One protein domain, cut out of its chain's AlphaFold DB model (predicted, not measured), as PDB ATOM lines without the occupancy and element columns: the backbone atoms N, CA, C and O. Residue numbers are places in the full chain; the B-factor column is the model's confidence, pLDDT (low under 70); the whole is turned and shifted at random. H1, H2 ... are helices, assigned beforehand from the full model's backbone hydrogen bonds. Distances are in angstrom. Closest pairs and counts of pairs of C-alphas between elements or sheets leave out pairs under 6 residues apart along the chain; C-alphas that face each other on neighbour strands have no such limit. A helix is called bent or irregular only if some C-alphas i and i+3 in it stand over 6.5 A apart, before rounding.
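AT A GLANCE: This is residues 151 to 275 of the 353 residues of the protein "Hypothetical protein" of Emiliania huxleyi (UniProt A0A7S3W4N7). Picture a body wound in loose stacked turns: H1, H4 and H7 stand side by side in a staggered row and run the same way, while the short helices H2, H3, H5 and H6 make the returns between them and H8 turns back from H7. From there a thin tail with H9 and then H10, which touch no other helix, reaches far beyond the body and makes much of the length. The printed part has 125 residues with ten named helices, H1 to H10 in order, and no named strand; the class is all helix. The whole is loose, with a radius of gyration of the C-alphas of 18.8 A, and spans 65 by 24 by 20 A.

HOW THE PARTS SIT: Begin with the longest helix, H4, residues 185 to 198. It touches H1, residues 152 to 163, at a shallow tilt of 3 degrees, the same way, closest at the C-alphas of Arg 158 and Ala 185, 4.7 A apart. H4 also touches H7, residues 220 to 232, at 19 degrees, a shallow tilt, the same way; look at the C-alphas of Ala 198 and Glu 227, the closest at 5.2 A. With residues 188 to 192 alone H4 only just touches H6, residues 209 to 216, with 3 pairs of C-alphas within 8 A, the closest being Arg 191 and Leu 216 at 6.0 A; they are about perpendicular at 75 degrees. H5, residues 201 to 204, is close to H4 but not clearly touching, with the C-alphas of Arg 196 and Leu 204 closest at 8.0 A. Residues 159 to 163 of H1 touch H2, residues 170 to 176, about perpendicular at 77 degrees, with the C-alphas of Gly 163 and Ala 170 closest at 5.3 A. H1 only just touches H3, residues 178 to 182, with 3 pairs of C-alphas within 8 A; Arg 158 and Leu 181 are closest at 6.4 A. H7 and H8, residues 234 to 242, touch only at the corner, and only just, with 3 pairs of C-alphas within 8 A, the closest being Ser 230 and Arg 237 at 6.6 A. Every O i to N i+4 pair is within hydrogen-bond range in H1, H2, H4, H6, H7 and H9, residues 251 to 256; the figures are 7 of 8 in H10, residues 264 to 275, 0 of 1 in H3, with 2 of 2 O i to N i+3 pairs, and 0 of 5 in H8, with 3 of 6, while H5 is too short for an i+4 pair.

IN THESE COORDINATES: Find C-alpha 152 at (2.365, -1.853, -23.439), where H1 begins its 16.4 A. H4 runs 19.9 A from C-alpha 185 at (-9.847, -0.818, -20.400), and H7 runs 18.3 A. H8, 16.0 A long, is irregular, but only just: C-alphas 238 and 241 are 7.0 A apart. H10 runs 17.2 A to C-alpha 275 at (-61.069, -6.954, -20.405).

THE WHOLE: The C-alphas of Asp 151 and Pro 264, the two farthest apart, are 66.5 A apart. The printed part has no cut and no long link. Mean pLDDT of the printed part is 70.8; look for values under 70 at residues 167, 230 and 233 to 275.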
ATOM      1  N   ASP A 151       0.810   1.991 -25.937       85.62
ATOM      2  CA  ASP A 151       1.578   1.695 -24.730       85.62
ATOM      3  C   ASP A 151       1.338   0.245 -24.267       85.62
ATOM      4  O   ASP A 151       0.190  -0.211 -24.274       85.62
ATOM      5  N   MET A 152       2.410  -0.456 -23.881       88.00
ATOM      6  CA  MET A 152       2.365  -1.853 -23.439       88.00
ATOM      7  C   MET A 152       1.586  -2.004 -22.134       88.00
ATOM      8  O   MET A 152       0.709  -2.860 -22.066       88.00
ATOM      9  N   ALA A 153       1.775  -1.096 -21.170       88.31
ATOM     10  CA  ALA A 153       1.028  -1.118 -19.907       88.31
ATOM     11  C   ALA A 153      -0.491  -1.025 -20.149       88.31
ATOM     12  O   ALA A 153      -1.297  -1.744 -19.567       88.31
ATOM     13  N   LYS A 154      -0.904  -0.202 -21.122       89.38
ATOM     14  CA  LYS A 154      -2.319  -0.094 -21.508       89.38
ATOM     15  C   LYS A 154      -2.837  -1.329 -22.243       89.38
ATOM     16  O   LYS A 154      -4.051  -1.494 -22.358       89.38
ATOM     17  N   LEU A 155      -1.977  -2.126 -22.874       89.06
ATOM     18  CA  LEU A 155      -2.384  -3.393 -23.490       89.06
ATOM     19  C   LEU A 155      -2.572  -4.461 -22.412       89.06
ATOM     20  O   LEU A 155      -3.599  -5.138 -22.427       89.06
ATOM     21  N   GLU A 156      -1.663  -4.529 -21.444       90.81
ATOM     22  CA  GLU A 156      -1.782  -5.375 -20.252       90.81
ATOM     23  C   GLU A 156      -3.070  -5.076 -19.480       90.81
ATOM     24  O   GLU A 156      -3.857  -5.986 -19.230       90.81
ATOM     25  N   ASP A 157      -3.377  -3.802 -19.225       91.50
ATOM     26  CA  ASP A 157      -4.617  -3.386 -18.559       91.50
ATOM     27  C   ASP A 157      -5.886  -3.876 -19.273       91.50
ATOM     28  O   ASP A 157      -6.887  -4.224 -18.634       91.50
ATOM     29  N   ARG A 158      -5.872  -3.892 -20.611       91.44
ATOM     30  CA  ARG A 158      -6.997  -4.375 -21.425       91.44
ATOM     31  C   ARG A 158      -7.108  -5.890 -21.377       91.44
ATOM     32  O   ARG A 158      -8.220  -6.409 -21.325       91.44
ATOM     33  N   LEU A 159      -5.985  -6.598 -21.377       90.69
ATOM     34  CA  LEU A 159      -5.978  -8.049 -21.220       90.69
ATOM     35  C   LEU A 159      -6.434  -8.454 -19.820       90.69
ATOM     36  O   LEU A 159      -7.260  -9.355 -19.699       90.69
ATOM     37  N   ALA A 160      -6.011  -7.727 -18.787       90.50
ATOM     38  CA  ALA A 160      -6.507  -7.895 -17.427       90.50
ATOM     39  C   ALA A 160      -8.023  -7.644 -17.346       90.50
ATOM     40  O   ALA A 160      -8.746  -8.407 -16.708       90.50
ATOM     41  N   ALA A 161      -8.533  -6.623 -18.049       91.00
ATOM     42  CA  ALA A 161      -9.972  -6.380 -18.152       91.00
ATOM     43  C   ALA A 161     -10.723  -7.561 -18.796       91.00
ATOM     44  O   ALA A 161     -11.773  -7.963 -18.294       91.00
ATOM     45  N   LEU A 162     -10.180  -8.138 -19.873       90.56
ATOM     46  CA  LEU A 162     -10.746  -9.318 -20.539       90.56
ATOM     47  C   LEU A 162     -10.660 -10.582 -19.670       90.56
ATOM     48  O   LEU A 162     -11.587 -11.393 -19.693       90.56
ATOM     49  N   GLY A 163      -9.602 -10.721 -18.868       87.06
ATOM     50  CA  GLY A 163      -9.386 -11.843 -17.947       87.06
ATOM     51  C   GLY A 163     -10.466 -11.990 -16.871       87.06
ATOM     52  O   GLY A 163     -10.606 -13.054 -16.277       87.06
ATOM     53  N   GLY A 164     -11.299 -10.965 -16.665       83.88
ATOM     54  CA  GLY A 164     -12.483 -11.063 -15.813       83.88
ATOM     55  C   GLY A 164     -13.560 -12.034 -16.327       83.88
ATOM     56  O   GLY A 164     -14.472 -12.366 -15.568       83.88
ATOM     57  N   LEU A 165     -13.489 -12.491 -17.584       83.06
ATOM     58  CA  LEU A 165     -14.387 -13.506 -18.141       83.06
ATOM     59  C   LEU A 165     -13.887 -14.917 -17.829       83.06
ATOM     60  O   LEU A 165     -12.992 -15.447 -18.483       83.06
ATOM     61  N   GLU A 166     -14.520 -15.562 -16.852       72.56
ATOM     62  CA  GLU A 166     -14.156 -16.915 -16.432       72.56
ATOM     63  C   GLU A 166     -14.217 -17.933 -17.584       72.56
ATOM     64  O   GLU A 166     -15.283 -18.248 -18.115       72.56
ATOM     65  N   GLY A 167     -13.056 -18.507 -17.910       67.19
ATOM     66  CA  GLY A 167     -12.889 -19.540 -18.934       67.19
ATOM     67  C   GLY A 167     -12.776 -19.024 -20.371       67.19
ATOM     68  O   GLY A 167     -12.707 -19.839 -21.289       67.19
ATOM     69  N   ALA A 168     -12.714 -17.706 -20.574       72.00
ATOM     70  CA  ALA A 168     -12.173 -17.136 -21.800       72.00
ATOM     71  C   ALA A 168     -10.669 -16.902 -21.606       72.00
ATOM     72  O   ALA A 168     -10.257 -16.140 -20.735       72.00
ATOM     73  N   ASP A 169      -9.846 -17.559 -22.419       84.88
ATOM     74  CA  ASP A 169      -8.418 -17.257 -22.500       84.88
ATOM     75  C   ASP A 169      -8.247 -15.876 -23.154       84.88
ATOM     76  O   ASP A 169      -8.401 -15.729 -24.369       84.88
ATOM     77  N   ALA A 170      -8.041 -14.849 -22.325       87.00
ATOM     78  CA  ALA A 170      -7.987 -13.451 -22.745       87.00
ATOM     79  C   ALA A 170      -6.891 -13.181 -23.796       87.00
ATOM     80  O   ALA A 170      -7.219 -12.544 -24.802       87.00
ATOM     81  N   PRO A 171      -5.650 -13.688 -23.642       87.31
ATOM     82  CA  PRO A 171      -4.642 -13.659 -24.698       87.31
ATOM     83  C   PRO A 171      -5.136 -14.226 -26.032       87.31
ATOM     84  O   PRO A 171      -5.056 -13.554 -27.059       87.31
ATOM     85  N   THR A 172      -5.718 -15.426 -26.027       88.31
ATOM     86  CA  THR A 172      -6.203 -16.058 -27.262       88.31
ATOM     87  C   THR A 172      -7.380 -15.294 -27.874       88.31
ATOM     88  O   THR A 172      -7.418 -15.066 -29.083       88.31
ATOM     89  N   LEU A 173      -8.313 -14.813 -27.052       88.69
ATOM     90  CA  LEU A 173      -9.433 -13.988 -27.503       88.69
ATOM     91  C   LEU A 173      -8.949 -12.679 -28.147       88.69
ATOM     92  O   LEU A 173      -9.468 -12.266 -29.185       88.69
ATOM     93  N   ALA A 174      -7.954 -12.025 -27.547       88.50
ATOM     94  CA  ALA A 174      -7.360 -10.807 -28.082       88.50
ATOM     95  C   ALA A 174      -6.572 -11.066 -29.376       88.50
ATOM     96  O   ALA A 174      -6.618 -10.238 -30.289       88.50
ATOM     97  N   ALA A 175      -5.905 -12.217 -29.482       87.12
ATOM     98  CA  ALA A 175      -5.194 -12.643 -30.684       87.12
ATOM     99  C   ALA A 175      -6.148 -12.875 -31.870       87.12
ATOM    100  O   ALA A 175      -5.901 -12.412 -32.987       87.12
ATOM    101  N   GLU A 176      -7.268 -13.559 -31.624       87.50
ATOM    102  CA  GLU A 176      -8.308 -13.811 -32.627       87.50
ATOM    103  C   GLU A 176      -9.050 -12.511 -33.003       87.50
ATOM    104  O   GLU A 176      -9.318 -12.256 -34.187       87.50
ATOM    105  N   HIS A 177      -9.307 -11.647 -32.010       89.31
ATOM    106  CA  HIS A 177     -10.083 -10.410 -32.134       89.31
ATOM    107  C   HIS A 177      -9.325  -9.159 -31.652       89.31
ATOM    108  O   HIS A 177      -9.730  -8.517 -30.677       89.31
ATOM    109  N   PRO A 178      -8.307  -8.686 -32.395       87.62
ATOM    110  CA  PRO A 178      -7.475  -7.553 -31.975       87.62
ATOM    111  C   PRO A 178      -8.226  -6.227 -31.842       87.62
ATOM    112  O   PRO A 178      -7.746  -5.287 -31.212       87.62
ATOM    113  N   ARG A 179      -9.434  -6.130 -32.409       86.50
ATOM    114  CA  ARG A 179     -10.307  -4.962 -32.234       86.50
ATOM    115  C   ARG A 179     -10.688  -4.740 -30.768       86.50
ATOM    116  O   ARG A 179     -10.915  -3.596 -30.398       86.50
ATOM    117  N   LEU A 180     -10.700  -5.785 -29.937       88.62
ATOM    118  CA  LEU A 180     -10.937  -5.653 -28.497       88.62
ATOM    119  C   LEU A 180      -9.843  -4.825 -27.820       88.62
ATOM    120  O   LEU A 180     -10.140  -3.990 -26.975       88.62
ATOM    121  N   LEU A 181      -8.593  -4.961 -28.267       87.06
ATOM    122  CA  LEU A 181      -7.471  -4.171 -27.758       87.06
ATOM    123  C   LEU A 181      -7.555  -2.694 -28.163       87.06
ATOM    124  O   LEU A 181      -6.759  -1.879 -27.683       87.06
ATOM    125  N   ARG A 182      -8.506  -2.328 -29.041       85.56
ATOM    126  CA  ARG A 182      -8.754  -0.933 -29.400       85.56
ATOM    127  C   ARG A 182      -9.565  -0.175 -28.363       85.56
ATOM    128  O   ARG A 182      -9.314   1.022 -28.209       85.56
ATOM    129  N   GLU A 183     -10.464  -0.873 -27.679       86.69
ATOM    130  CA  GLU A 183     -11.390  -0.334 -26.683       86.69
ATOM    131  C   GLU A 183     -10.662   0.182 -25.439       86.69
ATOM    132  O   GLU A 183      -9.495  -0.130 -25.194       86.69
ATOM    133  N   ASP A 184     -11.341   1.005 -24.647       89.75
ATOM    134  CA  ASP A 184     -10.819   1.441 -23.356       89.75
ATOM    135  C   ASP A 184     -10.890   0.315 -22.307       89.75
ATOM    136  O   ASP A 184     -11.832  -0.480 -22.300       89.75
ATOM    137  N   ALA A 185      -9.901   0.236 -21.412       91.31
ATOM    138  CA  ALA A 185      -9.847  -0.818 -20.400       91.31
ATOM    139  C   ALA A 185     -11.006  -0.719 -19.393       91.31
ATOM    140  O   ALA A 185     -11.565  -1.747 -19.014       91.31
ATOM    141  N   ALA A 186     -11.412   0.489 -18.984       91.06
ATOM    142  CA  ALA A 186     -12.539   0.671 -18.071       91.06
ATOM    143  C   ALA A 186     -13.855   0.251 -18.734       91.06
ATOM    144  O   ALA A 186     -14.640  -0.484 -18.135       91.06
ATOM    145  N   MET A 187     -14.035   0.622 -20.005       90.56
ATOM    146  CA  MET A 187     -15.173   0.175 -20.811       90.56
ATOM    147  C   MET A 187     -15.204  -1.356 -20.914       90.56
ATOM    148  O   MET A 187     -16.237  -1.967 -20.663       90.56
ATOM    149  N   LEU A 188     -14.077  -2.008 -21.218       92.44
ATOM    150  CA  LEU A 188     -14.009  -3.473 -21.260       92.44
ATOM    151  C   LEU A 188     -14.395  -4.110 -19.918       92.44
ATOM    152  O   LEU A 188     -15.187  -5.050 -19.918       92.44
ATOM    153  N   ARG A 189     -13.905  -3.587 -18.785       92.56
ATOM    154  CA  ARG A 189     -14.274  -4.084 -17.444       92.56
ATOM    155  C   ARG A 189     -15.776  -3.985 -17.201       92.56
ATOM    156  O   ARG A 189     -16.376  -4.942 -16.716       92.56
ATOM    157  N   GLU A 190     -16.391  -2.864 -17.569       90.19
ATOM    158  CA  GLU A 190     -17.837  -2.672 -17.452       90.19
ATOM    159  C   GLU A 190     -18.604  -3.684 -18.313       90.19
ATOM    160  O   GLU A 190     -19.495  -4.376 -17.817       90.19
ATOM    161  N   ARG A 191     -18.213  -3.854 -19.583       90.56
ATOM    162  CA  ARG A 191     -18.848  -4.824 -20.490       90.56
ATOM    163  C   ARG A 191     -18.720  -6.254 -19.964       90.56
ATOM    164  O   ARG A 191     -19.696  -7.004 -19.977       90.56
ATOM    165  N   VAL A 192     -17.548  -6.625 -19.451       91.56
ATOM    166  CA  VAL A 192     -17.312  -7.925 -18.806       91.56
ATOM    167  C   VAL A 192     -18.199  -8.098 -17.573       91.56
ATOM    168  O   VAL A 192     -18.828  -9.147 -17.419       91.56
ATOM    169  N   ALA A 193     -18.319  -7.075 -16.724       89.56
ATOM    170  CA  ALA A 193     -19.180  -7.117 -15.543       89.56
ATOM    171  C   ALA A 193     -20.656  -7.328 -15.914       89.56
ATOM    172  O   ALA A 193     -21.325  -8.171 -15.311       89.56
ATOM    173  N   VAL A 194     -21.152  -6.636 -16.946       87.00
ATOM    174  CA  VAL A 194     -22.522  -6.822 -17.449       87.00
ATOM    175  C   VAL A 194     -22.736  -8.252 -17.946       87.00
ATOM    176  O   VAL A 194     -23.733  -8.884 -17.597       87.00
ATOM    177  N   LEU A 195     -21.791  -8.809 -18.711       87.38
ATOM    178  CA  LEU A 195     -21.897 -10.187 -19.200       87.38
ATOM    179  C   LEU A 195     -21.922 -11.211 -18.059       87.38
ATOM    180  O   LEU A 195     -22.707 -12.155 -18.122       87.38
ATOM    181  N   ARG A 196     -21.130 -11.007 -17.000       88.00
ATOM    182  CA  ARG A 196     -21.136 -11.875 -15.807       88.00
ATOM    183  C   ARG A 196     -22.436 -11.797 -15.011       88.00
ATOM    184  O   ARG A 196     -22.844 -12.791 -14.423       88.00
ATOM    185  N   ARG A 197     -23.092 -10.635 -14.980       84.44
ATOM    186  CA  ARG A 197     -24.412 -10.482 -14.341       84.44
ATOM    187  C   ARG A 197     -25.519 -11.115 -15.176       84.44
ATOM    188  O   ARG A 197     -26.435 -11.728 -14.632       84.44
ATOM    189  N   ALA A 198     -25.432 -10.977 -16.498       80.00
ATOM    190  CA  ALA A 198     -26.464 -11.445 -17.412       80.00
ATOM    191  C   ALA A 198     -26.413 -12.957 -17.688       80.00
ATOM    192  O   ALA A 198     -27.451 -13.573 -17.959       80.00
ATOM    193  N   PHE A 199     -25.225 -13.564 -17.624       80.94
ATOM    194  CA  PHE A 199     -24.991 -14.965 -17.977       80.94
ATOM    195  C   PHE A 199     -24.295 -15.736 -16.861       80.94
ATOM    196  O   PHE A 199     -23.426 -15.212 -16.173       80.94
ATOM    197  N   SER A 200     -24.640 -17.019 -16.707       81.88
ATOM    198  CA  SER A 200     -23.898 -17.892 -15.796       81.88
ATOM    199  C   SER A 200     -22.480 -18.151 -16.331       81.88
ATOM    200  O   SER A 200     -22.294 -18.214 -17.553       81.88
ATOM    201  N   PRO A 201     -21.489 -18.401 -15.454       81.94
ATOM    202  CA  PRO A 201     -20.125 -18.737 -15.874       81.94
ATOM    203  C   PRO A 201     -20.082 -19.937 -16.828       81.94
ATOM    204  O   PRO A 201     -19.372 -19.939 -17.831       81.94
ATOM    205  N   THR A 202     -20.924 -20.941 -16.574       81.94
ATOM    206  CA  THR A 202     -21.070 -22.133 -17.420       81.94
ATOM    207  C   THR A 202     -21.571 -21.823 -18.827       81.94
ATOM    208  O   THR A 202     -21.155 -22.488 -19.774       81.94
ATOM    209  N   LEU A 203     -22.453 -20.831 -18.985       79.69
ATOM    210  CA  LEU A 203     -22.918 -20.403 -20.300       79.69
ATOM    211  C   LEU A 203     -21.833 -19.616 -21.024       79.69
ATOM    212  O   LEU A 203     -21.583 -19.917 -22.185       79.69
ATOM    213  N   LEU A 204     -21.159 -18.682 -20.348       83.31
ATOM    214  CA  LEU A 204     -20.081 -17.886 -20.947       83.31
ATOM    215  C   LEU A 204     -18.960 -18.767 -21.511       83.31
ATOM    216  O   LEU A 204     -18.531 -18.535 -22.636       83.31
ATOM    217  N   ARG A 205     -18.581 -19.842 -20.807       83.31
ATOM    218  CA  ARG A 205     -17.600 -20.832 -21.294       83.31
ATOM    219  C   ARG A 205     -18.026 -21.573 -22.562       83.31
ATOM    220  O   ARG A 205     -17.180 -22.056 -23.302       83.31
ATOM    221  N   ARG A 206     -19.334 -21.700 -22.801       83.19
ATOM    222  CA  ARG A 206     -19.895 -22.365 -23.989       83.19
ATOM    223  C   ARG A 206     -20.121 -21.402 -25.153       83.19
ATOM    224  O   ARG A 206     -20.433 -21.856 -26.251       83.19
ATOM    225  N   VAL A 207     -20.021 -20.089 -24.931       82.50
ATOM    226  CA  VAL A 207     -20.177 -19.102 -26.002       82.50
ATOM    227  C   VAL A 207     -18.923 -19.135 -26.887       82.50
ATOM    228  O   VAL A 207     -17.821 -18.961 -26.373       82.50
ATOM    229  N   PRO A 208     -19.063 -19.314 -28.214       85.31
ATOM    230  CA  PRO A 208     -17.942 -19.201 -29.145       85.31
ATOM    231  C   PRO A 208     -17.215 -17.858 -29.011       85.31
ATOM    232  O   PRO A 208     -17.866 -16.818 -28.868       85.31
ATOM    233  N   ARG A 209     -15.882 -17.869 -29.127       85.94
ATOM    234  CA  ARG A 209     -15.025 -16.679 -28.971       85.94
ATOM    235  C   ARG A 209     -15.441 -15.520 -29.879       85.94
ATOM    236  O   ARG A 209     -15.609 -14.412 -29.379       85.94
ATOM    237  N   ASP A 210     -15.781 -15.797 -31.141       85.19
ATOM    238  CA  ASP A 210     -16.295 -14.795 -32.092       85.19
ATOM    239  C   ASP A 210     -17.515 -14.035 -31.565       85.19
ATOM    240  O   ASP A 210     -17.649 -12.816 -31.706       85.19
ATOM    241  N   ARG A 211     -18.437 -14.767 -30.938       84.50
ATOM    242  CA  ARG A 211     -19.674 -14.194 -30.406       84.50
ATOM    243  C   ARG A 211     -19.409 -13.423 -29.129       84.50
ATOM    244  O   ARG A 211     -20.011 -12.374 -28.924       84.50
ATOM    245  N   LEU A 212     -18.508 -13.925 -28.294       88.00
ATOM    246  CA  LEU A 212     -18.091 -13.241 -27.084       88.00
ATOM    247  C   LEU A 212     -17.378 -11.919 -27.421       88.00
ATOM    248  O   LEU A 212     -17.725 -10.886 -26.853       88.00
ATOM    249  N   ALA A 213     -16.495 -11.905 -28.421       88.38
ATOM    250  CA  ALA A 213     -15.873 -10.682 -28.929       88.38
ATOM    251  C   ALA A 213     -16.906  -9.695 -29.501       88.38
ATOM    252  O   ALA A 213     -16.825  -8.487 -29.272       88.38
ATOM    253  N   LEU A 214     -17.924 -10.195 -30.204       87.00
ATOM    254  CA  LEU A 214     -19.017  -9.365 -30.705       87.00
ATOM    255  C   LEU A 214     -19.852  -8.751 -29.568       87.00
ATOM    256  O   LEU A 214     -20.182  -7.570 -29.623       87.00
ATOM    257  N   LEU A 215     -20.147  -9.504 -28.507       87.00
ATOM    258  CA  LEU A 215     -20.828  -8.972 -27.320       87.00
ATOM    259  C   LEU A 215     -19.984  -7.907 -26.610       87.00
ATOM    260  O   LEU A 215     -20.507  -6.871 -26.212       87.00
ATOM    261  N   LEU A 216     -18.674  -8.126 -26.511       89.06
ATOM    262  CA  LEU A 216     -17.734  -7.176 -25.918       89.06
ATOM    263  C   LEU A 216     -17.507  -5.915 -26.757       89.06
ATOM    264  O   LEU A 216     -16.910  -4.970 -26.253       89.06
ATOM    265  N   THR A 217     -17.981  -5.868 -28.002       87.94
ATOM    266  CA  THR A 217     -17.935  -4.674 -28.868       87.94
ATOM    267  C   THR A 217     -19.287  -3.969 -28.977       87.94
ATOM    268  O   THR A 217     -19.427  -2.995 -29.718       87.94
ATOM    269  N   PHE A 218     -20.309  -4.432 -28.248       83.50
ATOM    270  CA  PHE A 218     -21.616  -3.789 -28.275       83.50
ATOM    271  C   PHE A 218     -21.609  -2.407 -27.609       83.50
ATOM    272  O   PHE A 218     -20.947  -2.213 -26.587       83.50
ATOM    273  N   PRO A 219     -22.401  -1.454 -28.144       80.44
ATOM    274  CA  PRO A 219     -22.664  -0.193 -27.466       80.44
ATOM    275  C   PRO A 219     -23.271  -0.431 -26.075       80.44
ATOM    276  O   PRO A 219     -24.038  -1.393 -25.918       80.44
ATOM    277  N   PRO A 220     -23.009   0.461 -25.102       74.69
ATOM    278  CA  PRO A 220     -23.504   0.324 -23.730       74.69
ATOM    279  C   PRO A 220     -25.026   0.124 -23.683       74.69
ATOM    280  O   PRO A 220     -25.495  -0.796 -23.023       74.69
ATOM    281  N   ASP A 221     -25.795   0.843 -24.510       73.88
ATOM    282  CA  ASP A 221     -27.260   0.715 -24.580       73.88
ATOM    283  C   ASP A 221     -27.745  -0.713 -24.885       73.88
ATOM    284  O   ASP A 221     -28.773  -1.173 -24.376       73.88
ATOM    285  N   ARG A 222     -27.018  -1.446 -25.742       77.06
ATOM    286  CA  ARG A 222     -27.369  -2.836 -26.075       77.06
ATOM    287  C   ARG A 222     -27.052  -3.781 -24.926       77.06
ATOM    288  O   ARG A 222     -27.780  -4.756 -24.744       77.06
ATOM    289  N   LEU A 223     -25.999  -3.491 -24.168       77.00
ATOM    290  CA  LEU A 223     -25.609  -4.263 -22.994       77.00
ATOM    291  C   LEU A 223     -26.577  -4.027 -21.834       77.00
ATOM    292  O   LEU A 223     -27.071  -5.004 -21.280       77.00
ATOM    293  N   SER A 224     -26.973  -2.780 -21.564       74.94
ATOM    294  CA  SER A 224     -28.005  -2.464 -20.565       74.94
ATOM    295  C   SER A 224     -29.335  -3.141 -20.896       74.94
ATOM    296  O   SER A 224     -30.008  -3.697 -20.029       74.94
ATOM    297  N   ARG A 225     -29.711  -3.175 -22.182       76.25
ATOM    298  CA  ARG A 225     -30.906  -3.904 -22.624       76.25
ATOM    299  C   ARG A 225     -30.787  -5.411 -22.399       76.25
ATOM    300  O   ARG A 225     -31.778  -6.057 -22.065       76.25
ATOM    301  N   LEU A 226     -29.607  -5.978 -22.622       75.38
ATOM    302  CA  LEU A 226     -29.344  -7.395 -22.407       75.38
ATOM    303  C   LEU A 226     -29.401  -7.741 -20.913       75.38
ATOM    304  O   LEU A 226     -30.044  -8.726 -20.553       75.38
ATOM    305  N   GLU A 227     -28.814  -6.904 -20.056       75.38
ATOM    306  CA  GLU A 227     -28.892  -7.019 -18.597       75.38
ATOM    307  C   GLU A 227     -30.352  -6.990 -18.132       75.38
ATOM    308  O   GLU A 227     -30.812  -7.938 -17.493       75.38
ATOM    309  N   TYR A 228     -31.126  -5.994 -18.571       75.19
ATOM    310  CA  TYR A 228     -32.556  -5.894 -18.272       75.19
ATOM    311  C   TYR A 228     -33.332  -7.148 -18.697       75.19
ATOM    312  O   TYR A 228     -34.069  -7.733 -17.902       75.19
ATOM    313  N   LEU A 229     -33.151  -7.612 -19.939       72.25
ATOM    314  CA  LEU A 229     -33.840  -8.810 -20.430       72.25
ATOM    315  C   LEU A 229     -33.450 -10.061 -19.636       72.25
ATOM    316  O   LEU A 229     -34.303 -10.909 -19.387       72.25
ATOM    317  N   SER A 230     -32.189 -10.169 -19.214       67.75
ATOM    318  CA  SER A 230     -31.705 -11.288 -18.402       67.75
ATOM    319  C   SER A 230     -32.256 -11.289 -16.970       67.75
ATOM    320  O   SER A 230     -32.398 -12.366 -16.380       67.75
ATOM    321  N   ALA A 231     -32.566 -10.104 -16.432       70.75
ATOM    322  CA  ALA A 231     -33.145  -9.914 -15.108       70.75
ATOM    323  C   ALA A 231     -34.660 -10.162 -15.118       70.75
ATOM    324  O   ALA A 231     -35.181 -10.867 -14.258       70.75
ATOM    325  N   VAL A 232     -35.367  -9.628 -16.120       72.12
ATOM    326  CA  VAL A 232     -36.830  -9.747 -16.230       72.12
ATOM    327  C   VAL A 232     -37.258 -11.115 -16.772       72.12
ATOM    328  O   VAL A 232     -38.297 -11.637 -16.368       72.12
ATOM    329  N   TYR A 233     -36.460 -11.729 -17.652       67.81
ATOM    330  CA  TYR A 233     -36.797 -12.990 -18.319       67.81
ATOM    331  C   TYR A 233     -35.671 -14.034 -18.203       67.81
ATOM    332  O   TYR A 233     -35.026 -14.373 -19.201       67.81
ATOM    333  N   PRO A 234     -35.447 -14.628 -17.015       59.62
ATOM    334  CA  PRO A 234     -34.363 -15.592 -16.804       59.62
ATOM    335  C   PRO A 234     -34.456 -16.836 -17.710       59.62
ATOM    336  O   PRO A 234     -33.431 -17.405 -18.076       59.62
ATOM    337  N   GLY A 235     -35.657 -17.219 -18.165       54.59
ATOM    338  CA  GLY A 235     -35.859 -18.327 -19.114       54.59
ATOM    339  C   GLY A 235     -35.351 -18.068 -20.542       54.59
ATOM    340  O   GLY A 235     -35.192 -19.006 -21.318       54.59
ATOM    341  N   VAL A 236     -35.052 -16.814 -20.901       53.19
ATOM    342  CA  VAL A 236     -34.532 -16.444 -22.233       53.19
ATOM    343  C   VAL A 236     -33.015 -16.684 -22.343       53.19
ATOM    344  O   VAL A 236     -32.463 -16.712 -23.445       53.19
ATOM    345  N   ARG A 237     -32.336 -16.963 -21.218       51.56
ATOM    346  CA  ARG A 237     -30.891 -17.258 -21.153       51.56
ATOM    347  C   ARG A 237     -30.474 -18.444 -22.035       51.56
ATOM    348  O   ARG A 237     -29.365 -18.454 -22.557       51.56
ATOM    349  N   GLY A 238     -31.376 -19.399 -22.280       47.62
ATOM    350  CA  GLY A 238     -31.125 -20.560 -23.143       47.62
ATOM    351  C   GLY A 238     -31.116 -20.275 -24.652       47.62
ATOM    352  O   GLY A 238     -30.797 -21.167 -25.429       47.62
ATOM    353  N   HIS A 239     -31.481 -19.069 -25.106       49.31
ATOM    354  CA  HIS A 239     -31.534 -18.708 -26.539       49.31
ATOM    355  C   HIS A 239     -30.437 -17.719 -26.961       49.31
ATOM    356  O   HIS A 239     -30.385 -17.254 -28.101       49.31
ATOM    357  N   VAL A 240     -29.525 -17.412 -26.040       46.34
ATOM    358  CA  VAL A 240     -28.371 -16.527 -26.255       46.34
ATOM    359  C   VAL A 240     -27.378 -17.140 -27.240       46.34
ATOM    360  O   VAL A 240     -26.702 -16.411 -27.962       46.34
ATOM    361  N   GLY A 241     -27.391 -18.473 -27.356       43.06
ATOM    362  CA  GLY A 241     -26.653 -19.235 -28.357       43.06
ATOM    363  C   GLY A 241     -26.961 -18.872 -29.813       43.06
ATOM    364  O   GLY A 241     -26.298 -19.413 -30.681       43.06
ATOM    365  N   ASP A 242     -27.886 -17.950 -30.102       42.69
ATOM    366  CA  ASP A 242     -28.215 -17.553 -31.475       42.69
ATOM    367  C   ASP A 242     -28.158 -16.047 -31.773       42.69
ATOM    368  O   ASP A 242     -28.481 -15.655 -32.893       42.69
ATOM    369  N   LEU A 243     -27.797 -15.157 -30.832       47.69
ATOM    370  CA  LEU A 243     -27.848 -13.685 -31.041       47.69
ATOM    371  C   LEU A 243     -29.203 -13.162 -31.591       47.69
ATOM    372  O   LEU A 243     -29.354 -11.986 -31.923       47.69
ATOM    373  N   ARG A 244     -30.248 -14.002 -31.613       45.06
ATOM    374  CA  ARG A 244     -31.618 -13.641 -31.994       45.06
ATOM    375  C   ARG A 244     -32.286 -12.752 -30.951       45.06
ATOM    376  O   ARG A 244     -33.330 -12.188 -31.243       45.06
ATOM    377  N   LEU A 245     -31.662 -12.537 -29.793       42.50
ATOM    378  CA  LEU A 245     -32.126 -11.636 -28.734       42.50
ATOM    379  C   LEU A 245     -32.292 -10.178 -29.190       42.50
ATOM    380  O   LEU A 245     -33.194  -9.493 -28.717       42.50
ATOM    381  N   VAL A 246     -31.513  -9.715 -30.176       40.53
ATOM    382  CA  VAL A 246     -31.688  -8.363 -30.745       40.53
ATOM    383  C   VAL A 246     -32.778  -8.335 -31.835       40.53
ATOM    384  O   VAL A 246     -33.404  -7.302 -32.060       40.53
ATOM    385  N   ARG A 247     -33.093  -9.488 -32.446       36.53
ATOM    386  CA  ARG A 247     -34.222  -9.687 -33.382       36.53
ATOM    387  C   ARG A 247     -35.488 -10.250 -32.717       36.53
ATOM    388  O   ARG A 247     -36.493 -10.453 -33.391       36.53
ATOM    389  N   MET A 248     -35.484 -10.448 -31.399       39.62
ATOM    390  CA  MET A 248     -36.630 -10.890 -30.601       39.62
ATOM    391  C   MET A 248     -37.574  -9.723 -30.313       39.62
ATOM    392  O   MET A 248     -37.859  -9.379 -29.169       39.62
ATOM    393  N   LYS A 249     -38.095  -9.106 -31.370       41.62
ATOM    394  CA  LYS A 249     -39.362  -8.391 -31.268       41.62
ATOM    395  C   LYS A 249     -40.464  -9.379 -31.671       41.62
ATOM    396  O   LYS A 249     -40.350 -10.116 -32.647       41.62
ATOM    397  N   THR A 250     -41.513  -9.442 -30.860       39.84
ATOM    398  CA  THR A 250     -42.816 -10.065 -31.164       39.84
ATOM    399  C   THR A 250     -42.935 -11.599 -31.104       39.84
ATOM    400  O   THR A 250     -43.828 -12.093 -30.413       39.84
ATOM    401  N   HIS A 251     -42.090 -12.393 -31.776       36.03
ATOM    402  CA  HIS A 251     -42.440 -13.814 -31.981       36.03
ATOM    403  C   HIS A 251     -42.231 -14.709 -30.746       36.03
ATOM    404  O   HIS A 251     -43.103 -15.517 -30.418       36.03
ATOM    405  N   LEU A 252     -41.124 -14.534 -30.016       43.50
ATOM    406  CA  LEU A 252     -40.863 -15.280 -28.779       43.50
ATOM    407  C   LEU A 252     -41.678 -14.763 -27.590       43.50
ATOM    408  O   LEU A 252     -42.005 -15.558 -26.722       43.50
ATOM    409  N   PHE A 253     -42.130 -13.504 -27.606       41.75
ATOM    410  CA  PHE A 253     -43.114 -13.008 -26.636       41.75
ATOM    411  C   PHE A 253     -44.433 -13.796 -26.751       41.75
ATOM    412  O   PHE A 253     -44.963 -14.264 -25.753       41.75
ATOM    413  N   ARG A 254     -44.908 -14.070 -27.977       41.66
ATOM    414  CA  ARG A 254     -46.094 -14.918 -28.219       41.66
ATOM    415  C   ARG A 254     -45.868 -16.411 -27.947       41.66
ATOM    416  O   ARG A 254     -46.811 -17.106 -27.585       41.66
ATOM    417  N   LYS A 255     -44.649 -16.926 -28.153       39.38
ATOM    418  CA  LYS A 255     -44.334 -18.362 -27.994       39.38
ATOM    419  C   LYS A 255     -44.001 -18.743 -26.545       39.38
ATOM    420  O   LYS A 255     -44.501 -19.760 -26.078       39.38
ATOM    421  N   ALA A 256     -43.223 -17.921 -25.835       42.47
ATOM    422  CA  ALA A 256     -42.931 -18.097 -24.409       42.47
ATOM    423  C   ALA A 256     -44.193 -17.922 -23.545       42.47
ATOM    424  O   ALA A 256     -44.333 -18.587 -22.525       42.47
ATOM    425  N   TYR A 257     -45.149 -17.109 -24.009       42.41
ATOM    426  CA  TYR A 257     -46.478 -16.959 -23.413       42.41
ATOM    427  C   TYR A 257     -47.581 -17.709 -24.179       42.41
ATOM    428  O   TYR A 257     -48.725 -17.259 -24.216       42.41
ATOM    429  N   ARG A 258     -47.300 -18.891 -24.749       38.88
ATOM    430  CA  ARG A 258     -48.356 -19.912 -24.871       38.88
ATOM    431  C   ARG A 258     -48.376 -20.685 -23.550       38.88
ATOM    432  O   ARG A 258     -47.521 -21.547 -23.359       38.88
ATOM    433  N   PRO A 259     -49.306 -20.398 -22.623       36.81
ATOM    434  CA  PRO A 259     -49.318 -21.060 -21.333       36.81
ATOM    435  C   PRO A 259     -49.701 -22.529 -21.526       36.81
ATOM    436  O   PRO A 259     -50.870 -22.872 -21.722       36.81
ATOM    437  N   ARG A 260     -48.714 -23.425 -21.471       43.44
ATOM    438  CA  ARG A 260     -48.988 -24.848 -21.277       43.44
ATOM    439  C   ARG A 260     -49.446 -25.017 -19.824       43.44
ATOM    440  O   ARG A 260     -48.648 -24.922 -18.905       43.44
ATOM    441  N   ARG A 261     -50.759 -25.246 -19.675       44.09
ATOM    442  CA  ARG A 261     -51.521 -25.546 -18.443       44.09
ATOM    443  C   ARG A 261     -51.717 -24.373 -17.463       44.09
ATOM    444  O   ARG A 261     -51.235 -24.388 -16.340       44.09
ATOM    445  N   LEU A 262     -52.532 -23.390 -17.858       47.31
ATOM    446  CA  LEU A 262     -53.267 -22.571 -16.879       47.31
ATOM    447  C   LEU A 262     -54.348 -23.436 -16.218       47.31
ATOM    448  O   LEU A 262     -55.134 -24.071 -16.926       47.31
ATOM    449  N   THR A 263     -54.410 -23.429 -14.886       51.53
ATOM    450  CA  THR A 263     -55.563 -23.962 -14.149       51.53
ATOM    451  C   THR A 263     -56.832 -23.187 -14.541       51.53
ATOM    452  O   THR A 263     -56.731 -22.013 -14.915       51.53
ATOM    453  N   PRO A 264     -58.032 -23.794 -14.472       48.81
ATOM    454  CA  PRO A 264     -59.281 -23.126 -14.848       48.81
ATOM    455  C   PRO A 264     -59.483 -21.772 -14.149       48.81
ATOM    456  O   PRO A 264     -59.878 -20.803 -14.793       48.81
ATOM    457  N   ALA A 265     -59.094 -21.668 -12.873       44.31
ATOM    458  CA  ALA A 265     -59.136 -20.428 -12.095       44.31
ATOM    459  C   ALA A 265     -58.236 -19.325 -12.683       44.31
ATOM    460  O   ALA A 265     -58.703 -18.219 -12.946       44.31
ATOM    461  N   LYS A 266     -56.972 -19.640 -13.006       43.47
ATOM    462  CA  LYS A 266     -56.057 -18.677 -13.642       43.47
ATOM    463  C   LYS A 266     -56.483 -18.326 -15.069       43.47
ATOM    464  O   LYS A 266     -56.236 -17.213 -15.513       43.47
ATOM    465  N   ARG A 267     -57.144 -19.242 -15.787       48.12
ATOM    466  CA  ARG A 267     -57.707 -18.988 -17.124       48.12
ATOM    467  C   ARG A 267     -58.901 -18.023 -17.060       48.12
ATOM    468  O   ARG A 267     -59.027 -17.179 -17.942       48.12
ATOM    469  N   ASN A 268     -59.721 -18.099 -16.011       48.16
ATOM    470  CA  ASN A 268     -60.823 -17.162 -15.773       48.16
ATOM    471  C   ASN A 268     -60.340 -15.791 -15.282       48.16
ATOM    472  O   ASN A 268     -60.836 -14.782 -15.774       48.16
ATOM    473  N   ALA A 269     -59.325 -15.739 -14.417       45.25
ATOM    474  CA  ALA A 269     -58.668 -14.485 -14.036       45.25
ATOM    475  C   ALA A 269     -57.997 -13.804 -15.244       45.25
ATOM    476  O   ALA A 269     -58.141 -12.598 -15.432       45.25
ATOM    477  N   LEU A 270     -57.356 -14.575 -16.138       41.38
ATOM    478  CA  LEU A 270     -56.794 -14.039 -17.383       41.38
ATOM    479  C   LEU A 270     -57.879 -13.493 -18.319       41.38
ATOM    480  O   LEU A 270     -57.681 -12.448 -18.918       41.38
ATOM    481  N   ARG A 271     -59.025 -14.184 -18.436       46.75
ATOM    482  CA  ARG A 271     -60.171 -13.723 -19.240       46.75
ATOM    483  C   ARG A 271     -60.771 -12.423 -18.698       46.75
ATOM    484  O   ARG A 271     -61.115 -11.553 -19.493       46.75
ATOM    485  N   ARG A 272     -60.846 -12.277 -17.371       42.31
ATOM    486  CA  ARG A 272     -61.315 -11.053 -16.696       42.31
ATOM    487  C   ARG A 272     -60.316  -9.900 -16.829       42.31
ATOM    488  O   ARG A 272     -60.723  -8.781 -17.094       42.31
ATOM    489  N   THR A 273     -59.016 -10.176 -16.760       38.41
ATOM    490  CA  THR A 273     -57.962  -9.159 -16.936       38.41
ATOM    491  C   THR A 273     -57.704  -8.789 -18.398       38.41
ATOM    492  O   THR A 273     -57.337  -7.652 -18.669       38.41
ATOM    493  N   THR A 274     -57.990  -9.654 -19.381       39.97
ATOM    494  CA  THR A 274     -58.007  -9.251 -20.804       39.97
ATOM    495  C   THR A 274     -59.119  -8.258 -21.152       39.97
ATOM    496  O   THR A 274     -59.044  -7.636 -22.210       39.97
ATOM    497  N   ALA A 275     -60.107  -8.050 -20.273       38.19
ATOM    498  CA  ALA A 275     -61.069  -6.954 -20.405       38.19
ATOM    499  C   ALA A 275     -60.462  -5.577 -20.055       38.19
ATOM    500  O   ALA A 275     -61.046  -4.560 -20.410       38.19
TER     501      ALA A 275